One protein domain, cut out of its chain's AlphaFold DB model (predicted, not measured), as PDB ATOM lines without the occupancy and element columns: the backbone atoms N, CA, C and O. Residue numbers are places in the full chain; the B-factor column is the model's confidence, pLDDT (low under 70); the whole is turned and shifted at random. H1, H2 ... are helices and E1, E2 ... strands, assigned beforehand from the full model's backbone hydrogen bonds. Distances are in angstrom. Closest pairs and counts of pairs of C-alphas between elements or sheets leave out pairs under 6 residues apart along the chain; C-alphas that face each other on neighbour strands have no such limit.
ATOM      1  N   ILE A   3      17.507  26.403 -33.219       91.31
ATOM      2  CA  ILE A   3      16.610  27.530 -32.950       91.31
ATOM      3  C   ILE A   3      16.943  28.080 -31.564       91.31
ATOM      4  O   ILE A   3      16.909  27.328 -30.597       91.31
ATOM      5  N   LEU A   4      17.243  29.374 -31.469       89.81
ATOM      6  CA  LEU A   4      17.405  30.073 -30.196       89.81
ATOM      7  C   LEU A   4      16.181  30.949 -29.945       89.81
ATOM      8  O   LEU A   4      15.883  31.839 -30.744       89.81
ATOM      9  N   LEU A   5      15.514  30.718 -28.822       88.69
ATOM     10  CA  LEU A   5      14.519  31.611 -28.242       88.69
ATOM     11  C   LEU A   5      15.221  32.454 -27.176       88.69
ATOM     12  O   LEU A   5      15.855  31.893 -26.283       88.69
ATOM     13  N   TYR A   6      15.152  33.778 -27.290       86.69
ATOM     14  CA  TYR A   6      15.899  34.694 -26.421       86.69
ATOM     15  C   TYR A   6      15.129  35.993 -26.169       86.69
ATOM     16  O   TYR A   6      14.275  36.368 -26.975       86.69
ATOM     17  N   ASN A   7      15.453  36.691 -25.081       82.44
ATOM     18  CA  ASN A   7      14.967  38.044 -24.796       82.44
ATOM     19  C   ASN A   7      16.116  39.075 -24.917       82.44
ATOM     20  O   ASN A   7      17.266  38.713 -25.159       82.44
ATOM     21  N   ASP A   8      15.832  40.375 -24.778       76.12
ATOM     22  CA  ASP A   8      16.860  41.431 -24.895       76.12
ATOM     23  C   ASP A   8      17.955  41.399 -23.816       76.12
ATOM     24  O   ASP A   8      19.019  41.980 -24.020       76.12
ATOM     25  N   GLY A   9      17.719  40.722 -22.694       72.19
ATOM     26  CA  GLY A   9      18.702  40.495 -21.637       72.19
ATOM     27  C   GLY A   9      19.750  39.427 -21.969       72.19
ATOM     28  O   GLY A   9      20.767  39.364 -21.288       72.19
ATOM     29  N   ASP A  10      19.557  38.629 -23.023       73.25
ATOM     30  CA  ASP A  10      20.429  37.498 -23.385       73.25
ATOM     31  C   ASP A  10      21.393  37.817 -24.547       73.25
ATOM     32  O   ASP A  10      21.691  36.960 -25.392       73.25
ATOM     33  N   ALA A  11      21.864  39.065 -24.634       75.25
ATOM     34  CA  ALA A  11      22.700  39.545 -25.739       75.25
ATOM     35  C   ALA A  11      23.985  38.711 -25.935       75.25
ATOM     36  O   ALA A  11      24.373  38.442 -27.077       75.25
ATOM     37  N   ASP A  12      24.591  38.231 -24.847       79.81
ATOM     38  CA  ASP A  12      25.799  37.401 -24.885       79.81
ATOM     39  C   ASP A  12      25.547  36.048 -25.562       79.81
ATOM     40  O   ASP A  12      26.260  35.661 -26.491       79.81
ATOM     41  N   VAL A  13      24.478  35.341 -25.172       80.38
ATOM     42  CA  VAL A  13      24.103  34.046 -25.771       80.38
ATOM     43  C   VAL A  13      23.834  34.208 -27.262       80.38
ATOM     44  O   VAL A  13      24.263  33.382 -28.071       80.38
ATOM     45  N   LEU A  14      23.156  35.290 -27.643       85.19
ATOM     46  CA  LEU A  14      22.861  35.595 -29.037       85.19
ATOM     47  C   LEU A  14      24.137  35.746 -29.872       85.19
ATOM     48  O   LEU A  14      24.227  35.180 -30.965       85.19
ATOM     49  N   GLU A  15      25.123  36.499 -29.381       85.06
ATOM     50  CA  GLU A  15      26.403  36.668 -30.071       85.06
ATOM     51  C   GLU A  15      27.151  35.345 -30.225       85.06
ATOM     52  O   GLU A  15      27.700  35.058 -31.293       85.06
ATOM     53  N   ILE A  16      27.145  34.521 -29.182       82.81
ATOM     54  CA  ILE A  16      27.806  33.219 -29.195       82.81
ATOM     55  C   ILE A  16      27.155  32.294 -30.222       82.81
ATOM     56  O   ILE A  16      27.847  31.709 -31.058       82.81
ATOM     57  N   ILE A  17      25.826  32.177 -30.189       84.69
ATOM     58  CA  ILE A  17      25.078  31.323 -31.115       84.69
ATOM     59  C   ILE A  17      25.302  31.771 -32.557       84.69
ATOM     60  O   ILE A  17      25.530  30.925 -33.417       84.69
ATOM     61  N   ARG A  18      25.335  33.081 -32.831       86.25
ATOM     62  CA  ARG A  18      25.655  33.604 -34.169       86.25
ATOM     63  C   ARG A  18      27.048  33.203 -34.652       86.25
ATOM     64  O   ARG A  18      27.216  32.953 -35.842       86.25
ATOM     65  N   LYS A  19      28.037  33.149 -33.755       83.88
ATOM     66  CA  LYS A  19      29.422  32.780 -34.093       83.88
ATOM     67  C   LYS A  19      29.578  31.276 -34.320       83.88
ATOM     68  O   LYS A  19      30.240  30.876 -35.272       83.88
ATOM     69  N   LEU A  20      28.978  30.449 -33.465       82.31
ATOM     70  CA  LEU A  20      29.183  28.994 -33.479       82.31
ATOM     71  C   LEU A  20      28.190  28.239 -34.355       82.31
ATOM     72  O   LEU A  20      28.527  27.215 -34.944       82.31
ATOM     73  N   ILE A  21      26.960  28.736 -34.438       85.75
ATOM     74  CA  ILE A  21      25.876  28.129 -35.200       85.75
ATOM     75  C   ILE A  21      25.276  29.218 -36.099       85.75
ATOM     76  O   ILE A  21      24.149  29.661 -35.880       85.75
ATOM     77  N   PRO A  22      26.002  29.664 -37.144       83.06
ATOM     78  CA  PRO A  22      25.580  30.790 -37.986       83.06
ATOM     79  C   PRO A  22      24.244  30.554 -38.703       83.06
ATOM     80  O   PRO A  22      23.569  31.502 -39.091       83.06
ATOM     81  N   ASN A  23      23.836  29.290 -38.846       86.06
ATOM     82  CA  ASN A  23      22.559  28.891 -39.439       86.06
ATOM     83  C   ASN A  23      21.426  28.725 -38.408       86.06
ATOM     84  O   ASN A  23      20.362  28.207 -38.751       86.06
ATOM     85  N   ALA A  24      21.643  29.091 -37.141       88.12
ATOM     86  CA  ALA A  24      20.601  29.025 -36.127       88.12
ATOM     87  C   ALA A  24      19.502  30.053 -36.421       88.12
ATOM     88  O   ALA A  24      19.765  31.226 -36.689       88.12
ATOM     89  N   LYS A  25      18.245  29.621 -36.327       92.38
ATOM     90  CA  LYS A  25      17.100  30.524 -36.387       92.38
ATOM     91  C   LYS A  25      16.975  31.250 -35.051       92.38
ATOM     92  O   LYS A  25      16.791  30.621 -34.016       92.38
ATOM     93  N   LEU A  26      17.048  32.574 -35.085       89.69
ATOM     94  CA  LEU A  26      16.951  33.416 -33.899       89.69
ATOM     95  C   LEU A  26      15.519  33.936 -33.770       89.69
ATOM     96  O   LEU A  26      15.009  34.580 -34.688       89.69
ATOM     97  N   VAL A  27      14.868  33.639 -32.651       88.94
ATOM     98  CA  VAL A  27      13.498  34.054 -32.352       88.94
ATOM     99  C   VAL A  27      13.526  34.880 -31.073       88.94
ATOM    100  O   VAL A  27      13.689  34.346 -29.979       88.94
ATOM    101  N   ARG A  28      13.385  36.200 -31.224       86.12
ATOM    102  CA  ARG A  28      13.245  37.109 -30.085       86.12
ATOM    103  C   ARG A  28      11.848  36.953 -29.496       86.12
ATOM    104  O   ARG A  28      10.866  37.007 -30.234       86.12
ATOM    105  N   VAL A  29      11.777  36.788 -28.185       83.69
ATOM    106  CA  VAL A  29      10.538  36.782 -27.412       83.69
ATOM    107  C   VAL A  29      10.479  38.112 -26.663       83.69
ATOM    108  O   VAL A  29      11.398  38.439 -25.917       83.69
ATOM    109  N   GLU A  30       9.445  38.920 -26.909       72.19
ATOM    110  CA  GLU A  30       9.228  40.162 -26.158       72.19
ATOM    111  C   GLU A  30       8.835  39.799 -24.723       72.19
ATOM    112  O   GLU A  30       7.767  39.236 -24.484       72.19
ATOM    113  N   SER A  31       9.723  40.064 -23.769       62.59
ATOM    114  CA  SER A  31       9.473  39.744 -22.368       62.59
ATOM    115  C   SER A  31       8.622  40.804 -21.683       62.59
ATOM    116  O   SER A  31       9.011  41.961 -21.570       62.59
ATOM    117  N   THR A  32       7.479  40.371 -21.165       58.44
ATOM    118  CA  THR A  32       6.759  41.005 -20.055       58.44
ATOM    119  C   THR A  32       7.401  40.534 -18.750       58.44
ATOM    120  O   THR A  32       7.473  39.320 -18.628       58.44
ATOM    121  N   ASP A  33       7.849  41.437 -17.859       57.53
ATOM    122  CA  ASP A  33       8.390  41.341 -16.463       57.53
ATOM    123  C   ASP A  33       9.059  40.043 -15.913       57.53
ATOM    124  O   ASP A  33       9.937  40.135 -15.062       57.53
ATOM    125  N   ASP A  34       8.719  38.854 -16.402       60.38
ATOM    126  CA  ASP A  34       9.141  37.509 -15.997       60.38
ATOM    127  C   ASP A  34       9.699  36.738 -17.216       60.38
ATOM    128  O   ASP A  34       9.185  35.716 -17.674       60.38
ATOM    129  N   ALA A  35      10.719  37.316 -17.846       58.16
ATOM    130  CA  ALA A  35      11.330  36.763 -19.044       58.16
ATOM    131  C   ALA A  35      11.863  35.333 -18.807       58.16
ATOM    132  O   ALA A  35      12.736  35.160 -17.952       58.16
ATOM    133  N   PRO A  36      11.423  34.307 -19.564       65.69
ATOM    134  CA  PRO A  36      12.010  32.980 -19.434       65.69
ATOM    135  C   PRO A  36      13.477  33.005 -19.876       65.69
ATOM    136  O   PRO A  36      13.850  33.740 -20.795       65.69
ATOM    137  N   SER A  37      14.298  32.174 -19.228       77.00
ATOM    138  CA  SER A  37      15.688  31.938 -19.627       77.00
ATOM    139  C   SER A  37      15.779  31.528 -21.104       77.00
ATOM    140  O   SER A  37      14.860  30.873 -21.612       77.00
ATOM    141  N   PRO A  38      16.886  31.855 -21.793       85.69
ATOM    142  CA  PRO A  38      17.052  31.531 -23.201       85.69
ATOM    143  C   PRO A  38      16.952  30.018 -23.408       85.69
ATOM    144  O   PRO A  38      17.399  29.236 -22.562       85.69
ATOM    145  N   LEU A  39      16.365  29.616 -24.537       89.94
ATOM    146  CA  LEU A  39      16.132  28.217 -24.899       89.94
ATOM    147  C   LEU A  39      16.749  27.919 -26.266       89.94
ATOM    148  O   LEU A  39      16.355  28.501 -27.279       89.94
ATOM    149  N   LEU A  40      17.692  26.985 -26.303       90.88
ATOM    150  CA  LEU A  40      18.319  26.495 -27.521       90.88
ATOM    151  C   LEU A  40      17.761  25.113 -27.862       90.88
ATOM    152  O   LEU A  40      17.937  24.156 -27.116       90.88
ATOM    153  N   ILE A  41      17.124  25.003 -29.019       91.44
ATOM    154  CA  ILE A  41      16.605  23.750 -29.561       91.44
ATOM    155  C   ILE A  41      17.523  23.329 -30.701       91.44
ATOM    156  O   ILE A  41      17.672  24.066 -31.677       91.44
ATOM    157  N   THR A  42      18.127  22.152 -30.601       90.00
ATOM    158  CA  THR A  42      18.977  21.563 -31.641       90.00
ATOM    159  C   THR A  42      18.542  20.129 -31.938       90.00
ATOM    160  O   THR A  42      17.603  19.609 -31.341       90.00
ATOM    161  N   GLU A  43      19.218  19.473 -32.880       88.25
ATOM    162  CA  GLU A  43      19.013  18.040 -33.137       88.25
ATOM    163  C   GLU A  43      19.525  17.156 -31.993       88.25
ATOM    164  O   GLU A  43      19.073  16.024 -31.857       88.25
ATOM    165  N   ASP A  44      20.439  17.675 -31.168       87.81
ATOM    166  CA  ASP A  44      20.976  16.960 -30.009       87.81
ATOM    167  C   ASP A  44      20.029  17.040 -28.795       87.81
ATOM    168  O   ASP A  44      20.093  16.188 -27.911       87.81
ATOM    169  N   GLY A  45      19.149  18.049 -28.731       90.56
ATOM    170  CA  GLY A  45      18.221  18.231 -27.616       90.56
ATOM    171  C   GLY A  45      17.743  19.668 -27.415       90.56
ATOM    172  O   GLY A  45      17.874  20.527 -28.288       90.56
ATOM    173  N   VAL A  46      17.167  19.921 -26.240       91.62
ATOM    174  CA  VAL A  46      16.689  21.239 -25.803       91.62
ATOM    175  C   VAL A  46      17.493  21.657 -24.576       91.62
ATOM    176  O   VAL A  46      17.559  20.900 -23.613       91.62
ATOM    177  N   PHE A  47      18.081  22.850 -24.614       89.94
ATOM    178  CA  PHE A  47      18.986  23.370 -23.590       89.94
ATOM    179  C   PHE A  47      18.490  24.725 -23.099       89.94
ATOM    180  O   PHE A  47      18.143  25.582 -23.914       89.94
ATOM    181  N   SER A  48      18.478  24.937 -21.786       87.94
ATOM    182  CA  SER A  48      17.990  26.174 -21.171       87.94
ATOM    183  C   SER A  48      19.057  26.852 -20.313       87.94
ATOM    184  O   SER A  48      19.854  26.184 -19.653       87.94
ATOM    185  N   GLY A  49      19.100  28.188 -20.322       83.06
ATOM    186  CA  GLY A  49      19.977  28.968 -19.438       83.06
ATOM    187  C   GLY A  49      21.436  28.489 -19.458       83.06
ATOM    188  O   GLY A  49      22.104  28.551 -20.490       83.06
ATOM    189  N   TYR A  50      21.939  27.987 -18.323       79.56
ATOM    190  CA  TYR A  50      23.330  27.528 -18.196       79.56
ATOM    191  C   TYR A  50      23.668  26.311 -19.081       79.56
ATOM    192  O   TYR A  50      24.808  26.157 -19.521       79.56
ATOM    193  N   GLU A  51      22.687  25.463 -19.400       84.88
ATOM    194  CA  GLU A  51      22.889  24.283 -20.250       84.88
ATOM    195  C   GLU A  51      23.295  24.666 -21.675       84.88
ATOM    196  O   GLU A  51      24.038  23.931 -22.325       84.88
ATOM    197  N   ILE A  52      22.868  25.845 -22.142       86.06
ATOM    198  CA  ILE A  52      23.254  26.380 -23.450       86.06
ATOM    199  C   ILE A  52      24.770  26.567 -23.505       86.06
ATOM    200  O   ILE A  52      25.415  26.132 -24.456       86.06
ATOM    201  N   TYR A  53      25.366  27.152 -22.468       81.69
ATOM    202  CA  TYR A  53      26.810  27.370 -22.410       81.69
ATOM    203  C   TYR A  53      27.590  26.055 -22.352       81.69
ATOM    204  O   TYR A  53      28.619  25.932 -23.018       81.69
ATOM    205  N   SER A  54      27.099  25.062 -21.604       83.69
ATOM    206  CA  SER A  54      27.700  23.723 -21.557       83.69
ATOM    207  C   SER A  54      27.677  23.049 -22.928       83.69
ATOM    208  O   SER A  54      28.727  22.636 -23.417       83.69
ATOM    209  N   TYR A  55      26.521  23.034 -23.596       86.44
ATOM    210  CA  TYR A  55      26.380  22.476 -24.941       86.44
ATOM    211  C   TYR A  55      27.313  23.161 -25.947       86.44
ATOM    212  O   TYR A  55      28.026  22.512 -26.715       86.44
ATOM    213  N   LEU A  56      27.358  24.493 -25.924       82.12
ATOM    214  CA  LEU A  56      28.221  25.261 -26.816       82.12
ATOM    215  C   LEU A  56      29.706  25.040 -26.505       82.12
ATOM    216  O   LEU A  56      30.532  25.083 -27.417       82.12
ATOM    217  N   ARG A  57      30.055  24.747 -25.246       80.50
ATOM    218  CA  ARG A  57      31.423  24.402 -24.841       80.50
ATOM    219  C   ARG A  57      31.845  23.071 -25.429       80.50
ATOM    220  O   ARG A  57      32.930  22.990 -25.997       80.50
ATOM    221  N   GLU A  58      30.974  22.075 -25.377       81.56
ATOM    222  CA  GLU A  58      31.220  20.778 -26.007       81.56
ATOM    223  C   GLU A  58      31.324  20.877 -27.536       81.56
ATOM    224  O   GLU A  58      32.115  20.163 -28.148       81.56
ATOM    225  N   LYS A  59      30.590  21.807 -28.161       75.69
ATOM    226  CA  LYS A  59      30.673  22.079 -29.608       75.69
ATOM    227  C   LYS A  59      31.877  22.940 -30.017       75.69
ATOM    228  O   LYS A  59      32.051  23.185 -31.210       75.69
ATOM    229  N   GLY A  60      32.719  23.357 -29.069       71.94
ATOM    230  CA  GLY A  60      33.963  24.071 -29.349       71.94
ATOM    231  C   GLY A  60      33.887  25.590 -29.203       71.94
ATOM    232  O   GLY A  60      34.525  26.293 -29.984       71.94
ATOM    233  N   LEU A  61      33.143  26.113 -28.213       65.69
ATOM    234  CA  LEU A  61      33.294  27.511 -27.774       65.69
ATOM    235  C   LEU A  61      34.787  27.841 -27.617       65.69
ATOM    236  O   LEU A  61      35.450  27.217 -26.780       65.69
ATOM    237  N   PRO A  62      35.325  28.827 -28.355       56.62
ATOM    238  CA  PRO A  62      36.660  29.318 -28.081       56.62
ATOM    239  C   PRO A  62      36.687  29.915 -26.671       56.62
ATOM    240  O   PRO A  62      35.817  30.705 -26.290       56.62
ATOM    241  N   SER A  63      37.693  29.514 -25.896       56.75
ATOM    242  CA  SER A  63      37.909  29.871 -24.490       56.75
ATOM    243  C   SER A  63      37.880  31.383 -24.223       56.75
ATOM    244  O   SER A  63      37.628  31.805 -23.098       56.75
ATOM    245  N   ASP A  64      38.115  32.198 -25.253       56.38
ATOM    246  CA  ASP A  64      38.125  33.661 -25.213       56.38
ATOM    247  C   ASP A  64      36.757  34.296 -24.921       56.38
ATOM    248  O   ASP A  64      36.697  35.415 -24.421       56.38
ATOM    249  N   ILE A  65      35.654  33.585 -25.175       56.09
ATOM    250  CA  ILE A  65      34.292  34.069 -24.887       56.09
ATOM    251  C   ILE A  65      33.946  33.922 -23.395       56.09
ATOM    252  O   ILE A  65      33.158  34.691 -22.856       56.09
ATOM    253  N   VAL A  66      34.576  32.978 -22.687       55.38
ATOM    254  CA  VAL A  66      34.291  32.691 -21.268       55.38
ATOM    255  C   VAL A  66      34.878  33.761 -20.329       55.38
ATOM    256  O   VAL A  66      34.509  33.825 -19.163       55.38
TER     257      VAL A  66
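What this domain is: This is residues 3 to 66 of the 70 residues of an uncharacterized protein of Thermocladium modestius (UniProt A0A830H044). A small twisted sheet of four short strands has two helices, H1 and H2, over one face and its other face bare. H1 runs along the strands, H2 stands up from the sheet, and the little helix H3 lies away from the sheet, near H1. The printed part has 64 residues, with three named helices and four named strands in the order E1 H1 E2 E3 E4 H2 H3. The sheet is mixed, in the order E2 E1 E3 E4, and the class is mixed, helices and strands. The whole is compact, with a radius of gyration of the C-alphas of 11.3 A and spans of 33 by 25 by 19 A.

How they stand to each other: Start at E1, residues 3 to 6, an inner strand. H1, residues 11 to 20, is on the sheet at a height of 10.2 A, with Tyr 6 and Leu 14 the closest C-alphas to E1, at 7.5 A. On the local plane it stands at 4 degrees to E1, along the strands. E2, residues 25 to 28, is an edge strand parallel to E1; look for N 27 and O 4, 2.8 A apart and within hydrogen-bond range. E1, H1 and E2 form a strand-helix-strand unit, two parallel neighbour strands with a helix between them in the chain; its crossover is right-handed. E3, residues 39 to 41, is antiparallel to E1, with N 5 and O 39 2.8 A apart. E4, residues 46 to 48, forms a hairpin with E3, with N 40 and O 47 2.8 A apart. H2, residues 50 to 58, is over E4 at a height of 9.0 A and stands up from the sheet, its line rising 52 degrees; the closest C-alphas to E3 are those of Leu 40 and Ile 52, 6.4 A apart. H1 and H2 lie on the same face, which gives two layers, helices on one face of a sheet. They are close but not clearly touching, with Leu 20 and Leu 56 the closest C-alphas at 7.7 A, at a shallow tilt of 23 degrees, the same way. H3, residues 63 to 66, is not on the sheet; it is close to H1 but not clearly touching, with the C-alphas of Ile 16 and Ile 65 closest at 7.8 A. In H1 and H2 every O i to N i+4 pair is within hydrogen-bond range; H3 is too short for one.

Where its parts are: Find C-alpha 3 at (16.610, 27.530, -32.950), where E1 begins its 9.7 A. H1 starts at C-alpha 11, (22.700, 39.545, -25.739), and spans 14.6 A; E2 spans 9.9 A, E3 6.5 A, E4 6.9 A and H2 13.0 A. H3 spans 5.6 A and ends at C-alpha 66, (34.291, 32.691, -21.268).

The domain as a whole: The C-alphas farthest apart are those of Asp 33 and Gly 60, 33.4 A. The printed part has no cut and no long link. Residues 31 to 36 and 61 to 66 have pLDDT under 70.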